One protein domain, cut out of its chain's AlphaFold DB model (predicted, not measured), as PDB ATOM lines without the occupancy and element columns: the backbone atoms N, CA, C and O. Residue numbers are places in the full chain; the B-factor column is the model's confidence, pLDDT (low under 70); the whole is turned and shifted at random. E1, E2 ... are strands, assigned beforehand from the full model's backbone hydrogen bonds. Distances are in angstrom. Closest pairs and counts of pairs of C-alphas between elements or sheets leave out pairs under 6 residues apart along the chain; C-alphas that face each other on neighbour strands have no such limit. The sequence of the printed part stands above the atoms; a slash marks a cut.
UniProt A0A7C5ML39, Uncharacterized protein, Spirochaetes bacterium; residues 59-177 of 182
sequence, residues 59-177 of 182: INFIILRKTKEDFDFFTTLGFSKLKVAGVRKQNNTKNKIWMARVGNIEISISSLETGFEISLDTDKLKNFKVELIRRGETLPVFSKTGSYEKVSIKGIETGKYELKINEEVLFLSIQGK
ATOM      1  N   ILE A  59     -35.397 -39.235 -21.856       49.88
ATOM      2  CA  ILE A  59     -34.093 -38.581 -21.722       49.88
ATOM      3  C   ILE A  59     -34.191 -37.405 -20.759       49.88
ATOM      4  O   ILE A  59     -34.926 -36.447 -20.997       49.88
ATOM      5  N   ASN A  60     -33.362 -37.454 -19.720       66.50
ATOM      6  CA  ASN A  60     -33.095 -36.322 -18.855       66.50
ATOM      7  C   ASN A  60     -31.779 -35.694 -19.339       66.50
ATOM      8  O   ASN A  60     -30.702 -36.255 -19.121       66.50
ATOM      9  N   PHE A  61     -31.858 -34.574 -20.054       66.75
ATOM     10  CA  PHE A  61     -30.682 -33.862 -20.550       66.75
ATOM     11  C   PHE A  61     -30.636 -32.448 -19.976       66.75
ATOM     12  O   PHE A  61     -31.676 -31.796 -19.823       66.75
ATOM     13  N   ILE A  62     -29.434 -31.992 -19.621       71.00
ATOM     14  CA  ILE A  62     -29.173 -30.651 -19.097       71.00
ATOM     15  C   ILE A  62     -27.931 -30.082 -19.777       71.00
ATOM     16  O   ILE A  62     -26.854 -30.680 -19.726       71.00
ATOM     17  N   ILE A  63     -28.063 -28.884 -20.333       70.62
ATOM     18  CA  ILE A  63     -26.932 -28.033 -20.706       70.62
ATOM     19  C   ILE A  63     -26.845 -26.917 -19.685       70.62
ATOM     20  O   ILE A  63     -27.845 -26.264 -19.405       70.62
ATOM     21  N   LEU A  64     -25.646 -26.689 -19.168       71.12
ATOM     22  CA  LEU A  64     -25.274 -25.503 -18.419       71.12
ATOM     23  C   LEU A  64     -24.124 -24.829 -19.143       71.12
ATOM     24  O   LEU A  64     -23.087 -25.449 -19.382       71.12
ATOM     25  N   ARG A  65     -24.289 -23.554 -19.463       68.12
ATOM     26  CA  ARG A  65     -23.286 -22.757 -20.153       68.12
ATOM     27  C   ARG A  65     -23.025 -21.486 -19.370       68.12
ATOM     28  O   ARG A  65     -23.907 -20.656 -19.213       68.12
ATOM     29  N   LYS A  66     -21.796 -21.313 -18.896       64.75
ATOM     30  CA  LYS A  66     -21.346 -20.060 -18.292       64.75
ATOM     31  C   LYS A  66     -21.202 -18.996 -19.376       64.75
ATOM     32  O   LYS A  66     -20.451 -19.197 -20.334       64.75
ATOM     33  N   THR A  67     -21.887 -17.874 -19.210       60.69
ATOM     34  CA  THR A  67     -21.708 -16.653 -20.001       60.69
ATOM     35  C   THR A  67     -20.841 -15.653 -19.228       60.69
ATOM     36  O   THR A  67     -20.359 -15.943 -18.131       60.69
ATOM     37  N   LYS A  68     -20.577 -14.473 -19.811       57.53
ATOM     38  CA  LYS A  68     -19.736 -13.442 -19.175       57.53
ATOM     39  C   LYS A  68     -20.298 -12.964 -17.830       57.53
ATOM     40  O   LYS A  68     -19.518 -12.608 -16.952       57.53
ATOM     41  N   GLU A  69     -21.620 -12.975 -17.671       55.34
ATOM     42  CA  GLU A  69     -22.302 -12.385 -16.510       55.34
ATOM     43  C   GLU A  69     -23.229 -13.368 -15.773       55.34
ATOM     44  O   GLU A  69     -23.554 -13.132 -14.602       55.34
ATOM     45  N   ASP A  70     -23.616 -14.477 -16.421       59.75
ATOM     46  CA  ASP A  70     -24.621 -15.420 -15.921       59.75
ATOM     47  C   ASP A  70     -24.382 -16.871 -16.405       59.75
ATOM     48  O   ASP A  70     -23.311 -17.213 -16.912       59.75
ATOM     49  N   PHE A  71     -25.372 -17.743 -16.231       60.38
ATOM     50  CA  PHE A  71     -25.430 -19.075 -16.818       60.38
ATOM     51  C   PHE A  71     -26.682 -19.239 -17.678       60.38
ATOM     52  O   PHE A  71     -27.801 -19.092 -17.187       60.38
ATOM     53  N   ASP A  72     -26.491 -19.650 -18.927       63.38
ATOM     54  CA  ASP A  72     -27.577 -20.161 -19.755       63.38
ATOM     55  C   ASP A  72     -27.788 -21.648 -19.466       63.38
ATOM     56  O   ASP A  72     -26.833 -22.387 -19.188       63.38
ATOM     57  N   PHE A  73     -29.031 -22.117 -19.557       64.56
ATOM     58  CA  PHE A  73     -29.332 -23.532 -19.394       64.56
ATOM     59  C   PHE A  73     -30.434 -24.011 -20.336       64.56
ATOM     60  O   PHE A  73     -31.345 -23.270 -20.690       64.56
ATOM     61  N   PHE A  74     -30.363 -25.291 -20.688       64.25
ATOM     62  CA  PHE A  74     -31.415 -26.016 -21.393       64.25
ATOM     63  C   PHE A  74     -31.697 -27.315 -20.651       64.25
ATOM     64  O   PHE A  74     -30.762 -27.985 -20.208       64.25
ATOM     65  N   THR A  75     -32.965 -27.704 -20.531       65.00
ATOM     66  CA  THR A  75     -33.305 -29.047 -20.062       65.00
ATOM     67  C   THR A  75     -34.589 -29.577 -20.679       65.00
ATOM     68  O   THR A  75     -35.521 -28.822 -20.941       65.00
ATOM     69  N   THR A  76     -34.626 -30.893 -20.868       60.41
ATOM     70  CA  THR A  76     -35.825 -31.655 -21.240       60.41
ATOM     71  C   THR A  76     -36.618 -32.117 -20.014       60.41
ATOM     72  O   THR A  76     -37.613 -32.814 -20.148       60.41
ATOM     73  N   LEU A  77     -36.196 -31.777 -18.792       59.50
ATOM     74  CA  LEU A  77     -36.923 -32.116 -17.572       59.50
ATOM     75  C   LEU A  77     -38.117 -31.175 -17.395       59.50
ATOM     76  O   LEU A  77     -37.958 -29.959 -17.401       59.50
ATOM     77  N   GLY A  78     -39.311 -31.738 -17.200       51.53
ATOM     78  CA  GLY A  78     -40.542 -30.957 -17.118       51.53
ATOM     79  C   GLY A  78     -40.504 -29.766 -16.141       51.53
ATOM     80  O   GLY A  78     -40.091 -29.914 -14.990       51.53
ATOM     81  N   PHE A  79     -41.000 -28.600 -16.581       42.75
ATOM     82  CA  PHE A  79     -40.951 -27.300 -15.893       42.75
ATOM     83  C   PHE A  79     -41.594 -27.254 -14.507       42.75
ATOM     84  O   PHE A  79     -41.191 -26.443 -13.675       42.75
ATOM     85  N   SER A  80     -42.520 -28.165 -14.195       39.69
ATOM     86  CA  SER A  80     -43.173 -28.238 -12.877       39.69
ATOM     87  C   SER A  80     -42.202 -28.499 -11.713       39.69
ATOM     88  O   SER A  80     -42.586 -28.389 -10.548       39.69
ATOM     89  N   LYS A  81     -40.937 -28.826 -12.009       45.34
ATOM     90  CA  LYS A  81     -39.886 -29.121 -11.027       45.34
ATOM     91  C   LYS A  81     -38.699 -28.151 -11.064       45.34
ATOM     92  O   LYS A  81     -37.782 -28.315 -10.262       45.34
ATOM     93  N   LEU A  82     -38.718 -27.136 -11.933       43.72
ATOM     94  CA  LEU A  82     -37.672 -26.113 -12.047       43.72
ATOM     95  C   LEU A  82     -37.996 -24.916 -11.141       43.72
ATOM     96  O   LEU A  82     -38.402 -23.848 -11.592       43.72
ATOM     97  N   LYS A  83     -37.811 -25.071  -9.825       39.81
ATOM     98  CA  LYS A  83     -37.668 -23.904  -8.942       39.81
ATOM     99  C   LYS A  83     -36.204 -23.483  -8.973       39.81
ATOM    100  O   LYS A  83     -35.375 -24.128  -8.347       39.81
ATOM    101  N   VAL A  84     -35.933 -22.354  -9.626       46.56
ATOM    102  CA  VAL A  84     -34.644 -21.642  -9.620       46.56
ATOM    103  C   VAL A  84     -33.598 -22.235 -10.565       46.56
ATOM    104  O   VAL A  84     -32.610 -22.835 -10.156       46.56
ATOM    105  N   ALA A  85     -33.789 -21.981 -11.851       41.00
ATOM    106  CA  ALA A  85     -32.678 -21.857 -12.775       41.00
ATOM    107  C   ALA A  85     -32.564 -20.361 -13.118       41.00
ATOM    108  O   ALA A  85     -33.550 -19.740 -13.512       41.00
ATOM    109  N   GLY A  86     -31.418 -19.748 -12.809       41.78
ATOM    110  CA  GLY A  86     -31.170 -18.316 -13.040       41.78
ATOM    111  C   GLY A  86     -31.566 -17.325 -11.927       41.78
ATOM    112  O   GLY A  86     -31.485 -16.123 -12.150       41.78
ATOM    113  N   VAL A  87     -31.957 -17.751 -10.714       36.47
ATOM    114  CA  VAL A  87     -32.133 -16.791  -9.596       36.47
ATOM    115  C   VAL A  87     -30.874 -16.768  -8.738       36.47
ATOM    116  O   VAL A  87     -30.667 -17.651  -7.903       36.47
ATOM    117  N   ARG A  88     -30.063 -15.713  -8.901       38.62
ATOM    118  CA  ARG A  88     -29.087 -15.271  -7.893       38.62
ATOM    119  C   ARG A  88     -29.804 -15.150  -6.545       38.62
ATOM    120  O   ARG A  88     -30.400 -14.118  -6.247       38.62
ATOM    121  N   LYS A  89     -29.724 -16.164  -5.682       35.34
ATOM    122  CA  LYS A  89     -29.869 -15.914  -4.246       35.34
ATOM    123  C   LYS A  89     -28.528 -15.401  -3.763       35.34
ATOM    124  O   LYS A  89     -27.594 -16.160  -3.555       35.34
ATOM    125  N   GLN A  90     -28.469 -14.087  -3.609       35.69
ATOM    126  CA  GLN A  90     -27.306 -13.303  -3.203       35.69
ATOM    127  C   GLN A  90     -26.815 -13.593  -1.770       35.69
ATOM    128  O   GLN A  90     -26.026 -12.825  -1.245       35.69
ATOM    129  N   ASN A  91     -27.255 -14.681  -1.128       38.66
ATOM    130  CA  ASN A  91     -26.874 -15.028   0.236       38.66
ATOM    131  C   ASN A  91     -26.582 -16.532   0.359       38.66
ATOM    132  O   ASN A  91     -27.441 -17.361   0.060       38.66
ATOM    133  N   ASN A  92     -25.380 -16.820   0.877       37.38
ATOM    134  CA  ASN A  92     -24.714 -18.105   1.146       37.38
ATOM    135  C   ASN A  92     -23.940 -18.748  -0.016       37.38
ATOM    136  O   ASN A  92     -24.513 -19.495  -0.797       37.38
ATOM    137  N   THR A  93     -22.625 -18.474  -0.046       42.81
ATOM    138  CA  THR A  93     -21.428 -19.334  -0.295       42.81
ATOM    139  C   THR A  93     -21.440 -20.514  -1.288       42.81
ATOM    140  O   THR A  93     -20.412 -21.167  -1.449       42.81
ATOM    141  N   LYS A  94     -22.528 -20.783  -2.010       49.47
ATOM    142  CA  LYS A  94     -22.635 -21.715  -3.137       49.47
ATOM    143  C   LYS A  94     -23.690 -21.177  -4.100       49.47
ATOM    144  O   LYS A  94     -24.887 -21.276  -3.829       49.47
ATOM    145  N   ASN A  95     -23.255 -20.633  -5.234       57.22
ATOM    146  CA  ASN A  95     -24.166 -20.205  -6.293       57.22
ATOM    147  C   ASN A  95     -24.758 -21.453  -6.956       57.22
ATOM    148  O   ASN A  95     -24.167 -21.999  -7.888       57.22
ATOM    149  N   LYS A  96     -25.895 -21.936  -6.442       58.25
ATOM    150  CA  LYS A  96     -26.695 -22.972  -7.103       58.25
ATOM    151  C   LYS A  96     -27.167 -22.421  -8.449       58.25
ATOM    152  O   LYS A  96     -27.907 -21.445  -8.486       58.25
ATOM    153  N   ILE A  97     -26.711 -23.043  -9.528       62.00
ATOM    154  CA  ILE A  97     -26.992 -22.657 -10.915       62.00
ATOM    155  C   ILE A  97     -28.260 -23.362 -11.404       62.00
ATOM    156  O   ILE A  97     -29.059 -22.787 -12.138       62.00
ATOM    157  N   TRP A  98     -28.442 -24.617 -10.989       65.12
ATOM    158  CA  TRP A  98     -29.510 -25.472 -11.486       65.12
ATOM    159  C   TRP A  98     -29.970 -26.475 -10.430       65.12
ATOM    160  O   TRP A  98     -29.162 -26.961  -9.633       65.12
ATOM    161  N   MET A  99     -31.266 -26.789 -10.440       59.41
ATOM    162  CA  MET A  99     -31.894 -27.814  -9.610       59.41
ATOM    163  C   MET A  99     -32.974 -28.553 -10.403       59.41
ATOM    164  O   MET A  99     -33.828 -27.910 -11.011       59.41
ATOM    165  N   ALA A 100     -33.007 -29.883 -10.334       62.41
ATOM    166  CA  ALA A 100     -34.191 -30.642 -10.728       62.41
ATOM    167  C   ALA A 100     -34.368 -31.917  -9.920       62.41
ATOM    168  O   ALA A 100     -33.447 -32.429  -9.289       62.41
ATOM    169  N   ARG A 101     -35.587 -32.453  -9.980       58.34
ATOM    170  CA  ARG A 101     -35.963 -33.680  -9.285       58.34
ATOM    171  C   ARG A 101     -36.210 -34.826 -10.266       58.34
ATOM    172  O   ARG A 101     -37.249 -34.852 -10.934       58.34
ATOM    173  N   VAL A 102     -35.295 -35.791 -10.299       56.81
ATOM    174  CA  VAL A 102     -35.406 -37.026 -11.093       56.81
ATOM    175  C   VAL A 102     -35.909 -38.138 -10.173       56.81
ATOM    176  O   VAL A 102     -35.242 -38.525  -9.216       56.81
ATOM    177  N   GLY A 103     -37.144 -38.597 -10.399       64.38
ATOM    178  CA  GLY A 103     -37.823 -39.512  -9.478       64.38
ATOM    179  C   GLY A 103     -37.893 -38.952  -8.048       64.38
ATOM    180  O   GLY A 103     -38.485 -37.895  -7.805       64.38
ATOM    181  N   ASN A 104     -37.268 -39.659  -7.103       67.25
ATOM    182  CA  ASN A 104     -37.208 -39.272  -5.691       67.25
ATOM    183  C   ASN A 104     -35.985 -38.426  -5.312       67.25
ATOM    184  O   ASN A 104     -35.942 -37.958  -4.175       67.25
ATOM    185  N   ILE A 105     -35.067 -38.189  -6.248       69.06
ATOM    186  CA  ILE A 105     -33.764 -37.557  -6.023       69.06
ATOM    187  C   ILE A 105     -33.831 -36.094  -6.432       69.06
ATOM    188  O   ILE A 105     -34.272 -35.791  -7.543       69.06
ATOM    189  N   GLU A 106     -33.373 -35.192  -5.571       75.62
ATOM    190  CA  GLU A 106     -33.099 -33.811  -5.972       75.62
ATOM    191  C   GLU A 106     -31.631 -33.687  -6.382       75.62
ATOM    192  O   GLU A 106     -30.728 -34.049  -5.638       75.62
ATOM    193  N   ILE A 107     -31.392 -33.182  -7.584       77.56
ATOM    194  CA  ILE A 107     -30.069 -32.968  -8.158       77.56
ATOM    195  C   ILE A 107     -29.873 -31.467  -8.268       77.56
ATOM    196  O   ILE A 107     -30.753 -30.751  -8.738       77.56
ATOM    197  N   SER A 108     -28.716 -30.983  -7.842       77.19
ATOM    198  CA  SER A 108     -28.365 -29.570  -7.904       77.19
ATOM    199  C   SER A 108     -26.941 -29.384  -8.393       77.19
ATOM    200  O   SER A 108     -26.057 -30.158  -8.034       77.19
ATOM    201  N   ILE A 109     -26.717 -28.357  -9.207       78.75
ATOM    202  CA  ILE A 109     -25.399 -27.999  -9.734       78.75
ATOM    203  C   ILE A 109     -25.058 -26.598  -9.246       78.75
ATOM    204  O   ILE A 109     -25.876 -25.685  -9.351       78.75
ATOM    205  N   SER A 110     -23.865 -26.435  -8.681       76.50
ATOM    206  CA  SER A 110     -23.359 -25.159  -8.165       76.50
ATOM    207  C   SER A 110     -22.036 -24.789  -8.825       76.50
ATOM    208  O   SER A 110     -21.217 -25.669  -9.088       76.50
ATOM    209  N   SER A 111     -21.809 -23.491  -9.049       72.56
ATOM    210  CA  SER A 111     -20.482 -22.982  -9.422       72.56
ATOM    211  C   SER A 111     -19.635 -22.856  -8.163       72.56
ATOM    212  O   SER A 111     -20.084 -22.278  -7.171       72.56
ATOM    213  N   LEU A 112     -18.401 -23.338  -8.231       71.00
ATOM    214  CA  LEU A 112     -17.325 -23.062  -7.283       71.00
ATOM    215  C   LEU A 112     -16.256 -22.194  -7.969       71.00
ATOM    216  O   LEU A 112     -16.305 -21.989  -9.182       71.00
ATOM    217  N   GLU A 113     -15.287 -21.684  -7.205       68.06
ATOM    218  CA  GLU A 113     -14.155 -20.918  -7.761       68.06
ATOM    219  C   GLU A 113     -13.297 -21.761  -8.716       68.06
ATOM    220  O   GLU A 113     -12.839 -21.262  -9.740       68.06
ATOM    221  N   THR A 114     -13.126 -23.049  -8.411       68.25
ATOM    222  CA  THR A 114     -12.244 -23.975  -9.139       68.25
ATOM    223  C   THR A 114     -12.993 -25.005  -9.991       68.25
ATOM    224  O   THR A 114     -12.408 -26.004 -10.396       68.25
ATOM    225  N   GLY A 115     -14.288 -24.802 -10.261       76.69
ATOM    226  CA  GLY A 115     -15.087 -25.717 -11.085       76.69
ATOM    227  C   GLY A 115     -16.547 -25.790 -10.653       76.69
ATOM    228  O   GLY A 115     -17.132 -24.794 -10.231       76.69
ATOM    229  N   PHE A 116     -17.141 -26.977 -10.746       82.12
ATOM    230  CA  PHE A 116     -18.545 -27.216 -10.412       82.12
ATOM    231  C   PHE A 116     -18.708 -28.256  -9.297       82.12
ATOM    232  O   PHE A 116     -17.846 -29.109  -9.061       82.12
ATOM    233  N   GLU A 117     -19.841 -28.181  -8.601       84.75
ATOM    234  CA  GLU A 117     -20.294 -29.183  -7.635       84.75
ATOM    235  C   GLU A 117     -21.672 -29.710  -8.033       84.75
ATOM    236  O   GLU A 117     -22.615 -28.928  -8.157       84.75
ATOM    237  N   ILE A 118     -21.805 -31.032  -8.162       87.06
ATOM    238  CA  ILE A 118     -23.101 -31.713  -8.239       87.06
ATOM    239  C   ILE A 118     -23.452 -32.205  -6.834       87.06
ATOM    240  O   ILE A 118     -22.683 -32.933  -6.212       87.06
ATOM    241  N   SER A 119     -24.619 -31.824  -6.326       86.12
ATOM    242  CA  SER A 119     -25.183 -32.335  -5.077       86.12
ATOM    243  C   SER A 119     -26.472 -33.103  -5.344       86.12
ATOM    244  O   SER A 119     -27.378 -32.588  -5.994       86.12
ATOM    245  N   LEU A 120     -26.550 -34.308  -4.791       85.31
ATOM    246  CA  LEU A 120     -27.682 -35.223  -4.853       85.31
ATOM    247  C   LEU A 120     -28.281 -35.373  -3.459       85.31
ATOM    248  O   LEU A 120     -27.578 -35.815  -2.551       85.31
ATOM    249  N   ASP A 121     -29.548 -35.012  -3.297       83.06
ATOM    250  CA  ASP A 121     -30.361 -35.383  -2.140       83.06
ATOM    251  C   ASP A 121     -30.935 -36.780  -2.378       83.06
ATOM    252  O   ASP A 121     -31.744 -37.003  -3.288       83.06
ATOM    253  N   THR A 122     -30.458 -37.723  -1.577       78.94
ATOM    254  CA  THR A 122     -30.739 -39.151  -1.686       78.94
ATOM    255  C   THR A 122     -31.449 -39.689  -0.446       78.94
ATOM    256  O   THR A 122     -31.553 -40.903  -0.310       78.94
ATOM    257  N   ASP A 123     -32.003 -38.827   0.414       77.00
ATOM    258  CA  ASP A 123     -32.672 -39.191   1.679       77.00
ATOM    259  C   ASP A 123     -33.802 -40.230   1.501       77.00
ATOM    260  O   ASP A 123     -34.100 -41.055   2.362       77.00
ATOM    261  N   LYS A 124     -34.400 -40.272   0.306       71.94
ATOM    262  CA  LYS A 124     -35.461 -41.226  -0.059       71.94
ATOM    263  C   LYS A 124     -34.965 -42.516  -0.719       71.94
ATOM    264  O   LYS A 124     -35.791 -43.323  -1.149       71.94
ATOM    265  N   LEU A 125     -33.656 -42.708  -0.853       73.06
ATOM    266  CA  LEU A 125     -33.052 -43.877  -1.485       73.06
ATOM    267  C   LEU A 125     -32.288 -44.727  -0.474       73.06
ATOM    268  O   LEU A 125     -31.533 -44.231   0.355       73.06
ATOM    269  N   LYS A 126     -32.428 -46.044  -0.616       78.12
ATOM    270  CA  LYS A 126     -31.604 -47.033   0.081       78.12
ATOM    271  C   LYS A 126     -30.857 -47.857  -0.956       78.12
ATOM    272  O   LYS A 126     -31.441 -48.216  -1.973       78.12
ATOM    273  N   ASN A 127     -29.594 -48.162  -0.676       83.94
ATOM    274  CA  ASN A 127     -28.714 -48.999  -1.491       83.94
ATOM    275  C   ASN A 127     -28.663 -48.560  -2.958       83.94
ATOM    276  O   ASN A 127     -29.107 -49.274  -3.852       83.94
ATOM    277  N   PHE A 128     -28.124 -47.369  -3.196       85.50
ATOM    278  CA  PHE A 128     -27.965 -46.827  -4.537       85.50
ATOM    279  C   PHE A 128     -26.501 -46.829  -4.977       85.50
ATOM    280  O   PHE A 128     -25.587 -46.812  -4.147       85.50
ATOM    281  N   LYS A 129     -26.292 -46.783  -6.292       89.38
ATOM    282  CA  LYS A 129     -25.002 -46.506  -6.925       89.38
ATOM    283  C   LYS A 129     -25.098 -45.195  -7.699       89.38
ATOM    284  O   LYS A 129     -25.989 -45.037  -8.530       89.38
ATOM    285  N   VAL A 130     -24.190 -44.268  -7.414       90.31
ATOM    286  CA  VAL A 130     -24.009 -43.021  -8.165       90.31
ATOM    287  C   VAL A 130     -22.692 -43.098  -8.912       90.31
ATOM    288  O   VAL A 130     -21.651 -43.333  -8.296       90.31
ATOM    289  N   GLU A 131     -22.732 -42.842 -10.214       91.69
ATOM    290  CA  GLU A 131     -21.547 -42.736 -11.060       91.69
ATOM    291  C   GLU A 131     -21.600 -41.469 -11.898       91.69
ATOM    292  O   GLU A 131     -22.621 -41.165 -12.505       91.69
ATOM    293  N   LEU A 132     -20.490 -40.740 -11.954       92.12
ATOM    294  CA  LEU A 132     -20.281 -39.676 -12.926       92.12
ATOM    295  C   LEU A 132     -19.208 -40.150 -13.899       92.12
ATOM    296  O   LEU A 132     -18.097 -40.471 -13.479       92.12
ATOM    297  N   ILE A 133     -19.540 -40.203 -15.182       91.69
ATOM    298  CA  ILE A 133     -18.654 -40.688 -16.244       91.69
ATOM    299  C   ILE A 133     -18.510 -39.575 -17.273       91.69
ATOM    300  O   ILE A 133     -19.514 -39.006 -17.701       91.69
ATOM    301  N   ARG A 134     -17.286 -39.233 -17.678       89.62
ATOM    302  CA  ARG A 134     -17.088 -38.285 -18.780       89.62
ATOM    303  C   ARG A 134     -17.441 -38.976 -20.098       89.62
ATOM    304  O   ARG A 134     -17.081 -40.128 -20.320       89.62
ATOM    305  N   ARG A 135     -18.168 -38.299 -20.986       84.00
ATOM    306  CA  ARG A 135     -18.633 -38.901 -22.244       84.00
ATOM    307  C   ARG A 135     -17.433 -39.306 -23.107       84.00
ATOM    308  O   ARG A 135     -16.580 -38.473 -23.395       84.00
ATOM    309  N   GLY A 136     -17.406 -40.569 -23.531       78.38
ATOM    310  CA  GLY A 136     -16.288 -41.163 -24.275       78.38
ATOM    311  C   GLY A 136     -15.257 -41.878 -23.396       78.38
ATOM    312  O   GLY A 136     -14.412 -42.592 -23.928       78.38
ATOM    313  N   GLU A 137     -15.351 -41.750 -22.071       85.50
ATOM    314  CA  GLU A 137     -14.544 -42.517 -21.125       85.50
ATOM    315  C   GLU A 137     -15.318 -43.737 -20.613       85.50
ATOM    316  O   GLU A 137     -16.546 -43.736 -20.512       85.50
ATOM    317  N   THR A 138     -14.589 -44.802 -20.289       82.19
ATOM    318  CA  THR A 138     -15.154 -46.031 -19.714       82.19
ATOM    319  C   THR A 138     -15.098 -46.040 -18.191       82.19
ATOM    320  O   THR A 138     -15.905 -46.715 -17.552       82.19
ATOM    321  N   LEU A 139     -14.160 -45.295 -17.602       87.50
ATOM    322  CA  LEU A 139     -13.980 -45.211 -16.159       87.50
ATOM    323  C   LEU A 139     -14.751 -44.012 -15.590       87.50
ATOM    324  O   LEU A 139     -14.671 -42.913 -16.138       87.50
ATOM    325  N   PRO A 140     -15.494 -44.194 -14.486       91.00
ATOM    326  CA  PRO A 140     -16.152 -43.083 -13.823       91.00
ATOM    327  C   PRO A 140     -15.126 -42.161 -13.157       91.00
ATOM    328  O   PRO A 140     -14.261 -42.615 -12.410       91.00
ATOM    329  N   VAL A 141     -15.294 -40.851 -13.346       91.31
ATOM    330  CA  VAL A 141     -14.562 -39.820 -12.588       91.31
ATOM    331  C   VAL A 141     -15.024 -39.756 -11.128       91.31
ATOM    332  O   VAL A 141     -14.330 -39.229 -10.263       91.31
ATOM    333  N   PHE A 142     -16.203 -40.309 -10.837       93.44
ATOM    334  CA  PHE A 142     -16.724 -40.479  -9.488       93.44
ATOM    335  C   PHE A 142     -17.606 -41.723  -9.419       93.44
ATOM    336  O   PHE A 142     -18.483 -41.896 -10.261       93.44
ATOM    337  N   SER A 143     -17.432 -42.551  -8.389       91.94
ATOM    338  CA  SER A 143     -18.310 -43.688  -8.110       91.94
ATOM    339  C   SER A 143     -18.529 -43.819  -6.609       91.94
ATOM    340  O   SER A 143     -17.576 -43.763  -5.827       91.94
ATOM    341  N   LYS A 144     -19.784 -43.969  -6.189       90.62
ATOM    342  CA  LYS A 144     -20.137 -44.179  -4.786       90.62
ATOM    343  C   LYS A 144     -21.356 -45.081  -4.669       90.62
ATOM    344  O   LYS A 144     -22.374 -44.835  -5.311       90.62
ATOM    345  N   THR A 145     -21.268 -46.071  -3.787       89.38
ATOM    346  CA  THR A 145     -22.365 -46.991  -3.473       89.38
ATOM    347  C   THR A 145     -22.710 -46.886  -1.995       89.38
ATOM    348  O   THR A 145     -21.807 -46.848  -1.160       89.38
ATOM    349  N   GLY A 146     -23.996 -46.839  -1.652       86.50
ATOM    350  CA  GLY A 146     -24.433 -46.892  -0.258       86.50
ATOM    351  C   GLY A 146     -25.830 -46.329  -0.016       86.50
ATOM    352  O   GLY A 146     -26.651 -46.242  -0.925       86.50
ATOM    353  N   SER A 147     -26.085 -45.961   1.239       81.12
ATOM    354  CA  SER A 147     -27.342 -45.368   1.711       81.12
ATOM    355  C   SER A 147     -27.022 -44.077   2.462       81.12
ATOM    356  O   SER A 147     -26.901 -44.076   3.684       81.12
ATOM    357  N   TYR A 148     -26.791 -43.002   1.713       81.44
ATOM    358  CA  TYR A 148     -26.480 -41.679   2.258       81.44
ATOM    359  C   TYR A 148     -27.680 -40.753   2.092       81.44
ATOM    360  O   TYR A 148     -28.392 -40.859   1.100       81.44
ATOM    361  N   GLU A 149     -27.854 -39.793   2.997       83.00
ATOM    362  CA  GLU A 149     -28.838 -38.712   2.820       83.00
ATOM    363  C   GLU A 149     -28.428 -37.769   1.681       83.00
ATOM    364  O   GLU A 149     -29.264 -37.209   0.979       83.00
ATOM    365  N   LYS A 150     -27.116 -37.611   1.465       86.31
ATOM    366  CA  LYS A 150     -26.573 -36.715   0.447       86.31
ATOM    367  C   LYS A 150     -25.284 -37.235  -0.171       86.31
ATOM    368  O   LYS A 150     -24.386 -37.724   0.521       86.31
ATOM    369  N   VAL A 151     -25.140 -37.019  -1.474       89.00
ATOM    370  CA  VAL A 151     -23.879 -37.190  -2.207       89.00
ATOM    371  C   VAL A 151     -23.464 -35.852  -2.809       89.00
ATOM    372  O   VAL A 151     -24.281 -35.147  -3.389       89.00
ATOM    373  N   SER A 152     -22.195 -35.480  -2.653       89.25
ATOM    374  CA  SER A 152     -21.609 -34.284  -3.265       89.25
ATOM    375  C   SER A 152     -20.384 -34.699  -4.072       89.25
ATOM    376  O   SER A 152     -19.513 -35.407  -3.562       89.25
ATOM    377  N   ILE A 153     -20.353 -34.273  -5.331       90.69
ATOM    378  CA  ILE A 153     -19.267 -34.481  -6.283       90.69
ATOM    379  C   ILE A 153     -18.697 -33.097  -6.585       90.69
ATOM    380  O   ILE A 153     -19.407 -32.250  -7.123       90.69
ATOM    381  N   LYS A 154     -17.447 -32.847  -6.197       87.62
ATOM    382  CA  LYS A 154     -16.776 -31.543  -6.324       87.62
ATOM    383  C   LYS A 154     -15.642 -31.610  -7.338       87.62
ATOM    384  O   LYS A 154     -15.136 -32.692  -7.610       87.62
ATOM    385  N   GLY A 155     -15.212 -30.443  -7.817       81.50
ATOM    386  CA  GLY A 155     -14.087 -30.335  -8.748       81.50
ATOM    387  C   GLY A 155     -14.443 -30.821 -10.149       81.50
ATOM    388  O   GLY A 155     -13.589 -31.329 -10.863       81.50
ATOM    389  N   ILE A 156     -15.719 -30.715 -10.527       86.62
ATOM    390  CA  ILE A 156     -16.161 -31.104 -11.860       86.62
ATOM    391  C   ILE A 156     -15.728 -30.009 -12.828       86.62
ATOM    392  O   ILE A 156     -16.067 -28.839 -12.641       86.62
ATOM    393  N   GLU A 157     -14.961 -30.397 -13.836       85.06
ATOM    394  CA  GLU A 157     -14.491 -29.512 -14.894       85.06
ATOM    395  C   GLU A 157     -15.564 -29.293 -15.969       85.06
ATOM    396  O   GLU A 157     -16.657 -29.863 -15.953       85.06
ATOM    397  N   THR A 158     -15.248 -28.444 -16.941       84.25
ATOM    398  CA  THR A 158     -16.072 -28.288 -18.136       84.25
ATOM    399  C   THR A 158     -16.004 -29.554 -18.989       84.25
ATOM    400  O   THR A 158     -14.919 -30.041 -19.319       84.25
ATOM    401  N   GLY A 159     -17.152 -30.074 -19.401       85.75
ATOM    402  CA  GLY A 159     -17.223 -31.292 -20.189       85.75
ATOM    403  C   GLY A 159     -18.637 -31.826 -20.358       85.75
ATOM    404  O   GLY A 159     -19.614 -31.276 -19.847       85.75
ATOM    405  N   LYS A 160     -18.728 -32.930 -21.099       86.31
ATOM    406  CA  LYS A 160     -19.946 -33.724 -21.264       86.31
ATOM    407  C   LYS A 160     -19.845 -34.930 -20.329       86.31
ATOM    408  O   LYS A 160     -18.830 -35.624 -20.353       86.31
ATOM    409  N   TYR A 161     -20.879 -35.182 -19.539       88.88
ATOM    410  CA  TYR A 161     -20.920 -36.234 -18.532       88.88
ATOM    411  C   TYR A 161     -22.228 -37.022 -18.589       88.88
ATOM    412  O   TYR A 161     -23.283 -36.503 -18.954       88.88
ATOM    413  N   GLU A 162     -22.149 -38.272 -18.160       88.12
ATOM    414  CA  GLU A 162     -23.274 -39.126 -17.814       88.12
ATOM    415  C   GLU A 162     -23.288 -39.282 -16.295       88.12
ATOM    416  O   GLU A 162     -22.374 -39.870 -15.712       88.12
ATOM    417  N   LEU A 163     -24.316 -38.743 -15.647       88.31
ATOM    418  CA  LEU A 163     -24.599 -38.995 -14.245       88.31
ATOM    419  C   LEU A 163     -25.594 -40.151 -14.154       88.31
ATOM    420  O   LEU A 163     -26.770 -40.002 -14.483       88.31
ATOM    421  N   LYS A 164     -25.112 -41.305 -13.709       86.62
ATOM    422  CA  LYS A 164     -25.904 -42.519 -13.522       86.62
ATOM    423  C   LYS A 164     -26.287 -42.646 -12.061       86.62
ATOM    424  O   LYS A 164     -25.427 -42.558 -11.183       86.62
ATOM    425  N   ILE A 165     -27.571 -42.855 -11.806       84.94
ATOM    426  CA  ILE A 165     -28.081 -43.160 -10.474       84.94
ATOM    427  C   ILE A 165     -28.954 -44.404 -10.583       84.94
ATOM    428  O   ILE A 165     -30.090 -44.339 -11.049       84.94
ATOM    429  N   ASN A 166     -28.409 -45.548 -10.170       82.62
ATOM    430  CA  ASN A 166     -28.969 -46.866 -10.476       82.62
ATOM    431  C   ASN A 166     -29.183 -47.045 -11.996       82.62
ATOM    432  O   ASN A 166     -28.212 -47.037 -12.747       82.62
ATOM    433  N   GLU A 167     -30.433 -47.199 -12.439       75.19
ATOM    434  CA  GLU A 167     -30.811 -47.364 -13.852       75.19
ATOM    435  C   GLU A 167     -31.102 -46.029 -14.560       75.19
ATOM    436  O   GLU A 167     -31.202 -45.982 -15.785       75.19
ATOM    437  N   GLU A 168     -31.219 -44.931 -13.808       76.56
ATOM    438  CA  GLU A 168     -31.498 -43.608 -14.362       76.56
ATOM    439  C   GLU A 168     -30.209 -42.965 -14.875       76.56
ATOM    440  O   GLU A 168     -29.193 -42.924 -14.176       76.56
ATOM    441  N   VAL A 169     -30.266 -42.411 -16.088       78.94
ATOM    442  CA  VAL A 169     -29.145 -41.697 -16.704       78.94
ATOM    443  C   VAL A 169     -29.544 -40.250 -16.950       78.94
ATOM    444  O   VAL A 169     -30.539 -39.958 -17.617       78.94
ATOM    445  N   LEU A 170     -28.739 -39.344 -16.409       77.94
ATOM    446  CA  LEU A 170     -28.822 -37.915 -16.641       77.94
ATOM    447  C   LEU A 170     -27.608 -37.469 -17.445       77.94
ATOM    448  O   LEU A 170     -26.467 -37.617 -17.012       77.94
ATOM    449  N   PHE A 171     -27.856 -36.884 -18.605       79.31
ATOM    450  CA  PHE A 171     -26.801 -36.337 -19.439       79.31
ATOM    451  C   PHE A 171     -26.568 -34.871 -19.083       79.31
ATOM    452  O   PHE A 171     -27.500 -34.065 -19.058       79.31
ATOM    453  N   LEU A 172     -25.313 -34.535 -18.807       80.25
ATOM    454  CA  LEU A 172     -24.878 -33.217 -18.371       80.25
ATOM    455  C   LEU A 172     -23.874 -32.660 -19.372       80.25
ATOM    456  O   LEU A 172     -22.833 -33.264 -19.612       80.25
ATOM    457  N   SER A 173     -24.137 -31.484 -19.923       81.44
ATOM    458  CA  SER A 173     -23.149 -30.708 -20.669       81.44
ATOM    459  C   SER A 173     -22.831 -29.453 -19.875       81.44
ATOM    460  O   SER A 173     -23.647 -28.538 -19.822       81.44
ATOM    461  N   ILE A 174     -21.658 -29.411 -19.249       80.81
ATOM    462  CA  ILE A 174     -21.190 -28.284 -18.442       80.81
ATOM    463  C   ILE A 174     -20.132 -27.536 -19.248       80.81
ATOM    464  O   ILE A 174     -19.030 -28.031 -19.465       80.81
ATOM    465  N   GLN A 175     -20.455 -26.331 -19.694       76.56
ATOM    466  CA  GLN A 175     -19.555 -25.478 -20.456       76.56
ATOM    467  C   GLN A 175     -19.184 -24.256 -19.625       76.56
ATOM    468  O   GLN A 175     -20.041 -23.477 -19.214       76.56
ATOM    469  N   GLY A 176     -17.892 -24.063 -19.398       63.03
ATOM    470  CA  GLY A 176     -17.339 -22.812 -18.903       63.03
ATOM    471  C   GLY A 176     -16.659 -22.117 -20.067       63.03
ATOM    472  O   GLY A 176     -15.612 -22.584 -20.499       63.03
ATOM    473  N   LYS A 177     -17.226 -21.030 -20.601       53.59
ATOM    474  CA  LYS A 177     -16.408 -20.118 -21.408       53.59
ATOM    475  C   LYS A 177     -15.579 -19.296 -20.427       53.59
ATOM    476  O   LYS A 177     -16.138 -18.618 -19.562       53.59
TER     477      LYS A 177
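What this domain is: This is residues 59 to 177 of the 182 residues of an uncharacterized protein of Spirochaetes bacterium (UniProt A0A7C5ML39). The model is a sandwich of two twisted sheets face to face: E2, E1, E10, E9, E6 and E7 make the larger layer, and E3, E4, E5 and E8 the smaller. Their strands run nearly along one another, at 11 degrees, and the edge strands come close at both sides, E2 to E3 and E7 to E8, while a long link, residues 76 to 94, joins the layers from E2 to E3. The printed part has 119 residues, with ten named strands, E1 to E10 in chain order, and no named helix; the class is all strand. The larger sheet, order E2, E1, E10, E9, E6, E7, is mixed, and the smaller, order E3, E4, E5, E8, is antiparallel. The whole is compact, with a radius of gyration of the C-alphas of 13.7 A and spans of 39, 30 and 27 A.

Where its parts are: In the larger sheet, E2 is residues 71 to 75, E1 60 to 66, 20.1 A long, E10 168 to 176, 25.6 A, E9 159 to 165, 18.8 A, E6 128 to 134, 19.9 A, and E7 140 to 146. In the smaller, E3 is 95 to 102, 20.8 A, E4 105 to 112, 22.0 A, E5 115 to 121, 20.2 A, and E8 150 to 156. E1 begins at C-alpha 60, (-33.095, -36.322, -18.855), and E10 ends at C-alpha 176, (-17.339, -22.812, -18.903).

How they stand to each other: E1 and E10 are parallel at 12 degrees, with N 64 and O 173 at 2.8 A. E2 and E1 form an antiparallel hairpin, with N 63 and O 74 at 2.8 A. E9 and E10 form another, with N 161 and O 172 at 2.7 A. E9 and E6 are antiparallel, with N 131 and O 164 at 2.9 A. E6 and E7 form a hairpin, with N 130 and O 144 at 2.8 A. In the smaller sheet, E3, E4 and E5 are a meander, each strand the antiparallel neighbour of the one before, with N 107 and O 100 at 2.8 A and N 108 and O 119 at 2.8 A. E5 and E8 are antiparallel, with N 120 and O 151 at 2.8 A. Between the sheets, the closest C-alphas of E2 and E3, those of Phe 71 and Ile 97, are 7.1 A apart. Those of E7 and E8, Phe 142 and Ile 153, are 7.3 A apart. E1 and E3 are near each other, with 9 pairs of C-alphas within 10 A.

The domain as a whole: The two farthest C-alphas, those of Lys 68 and Asn 127, are 40.7 A apart. The printed part has no cut. The link E2 to E3, 19 residues, is long. Mean pLDDT of the printed part is 71.6; 48 residues are under 70, among them 65 to 105.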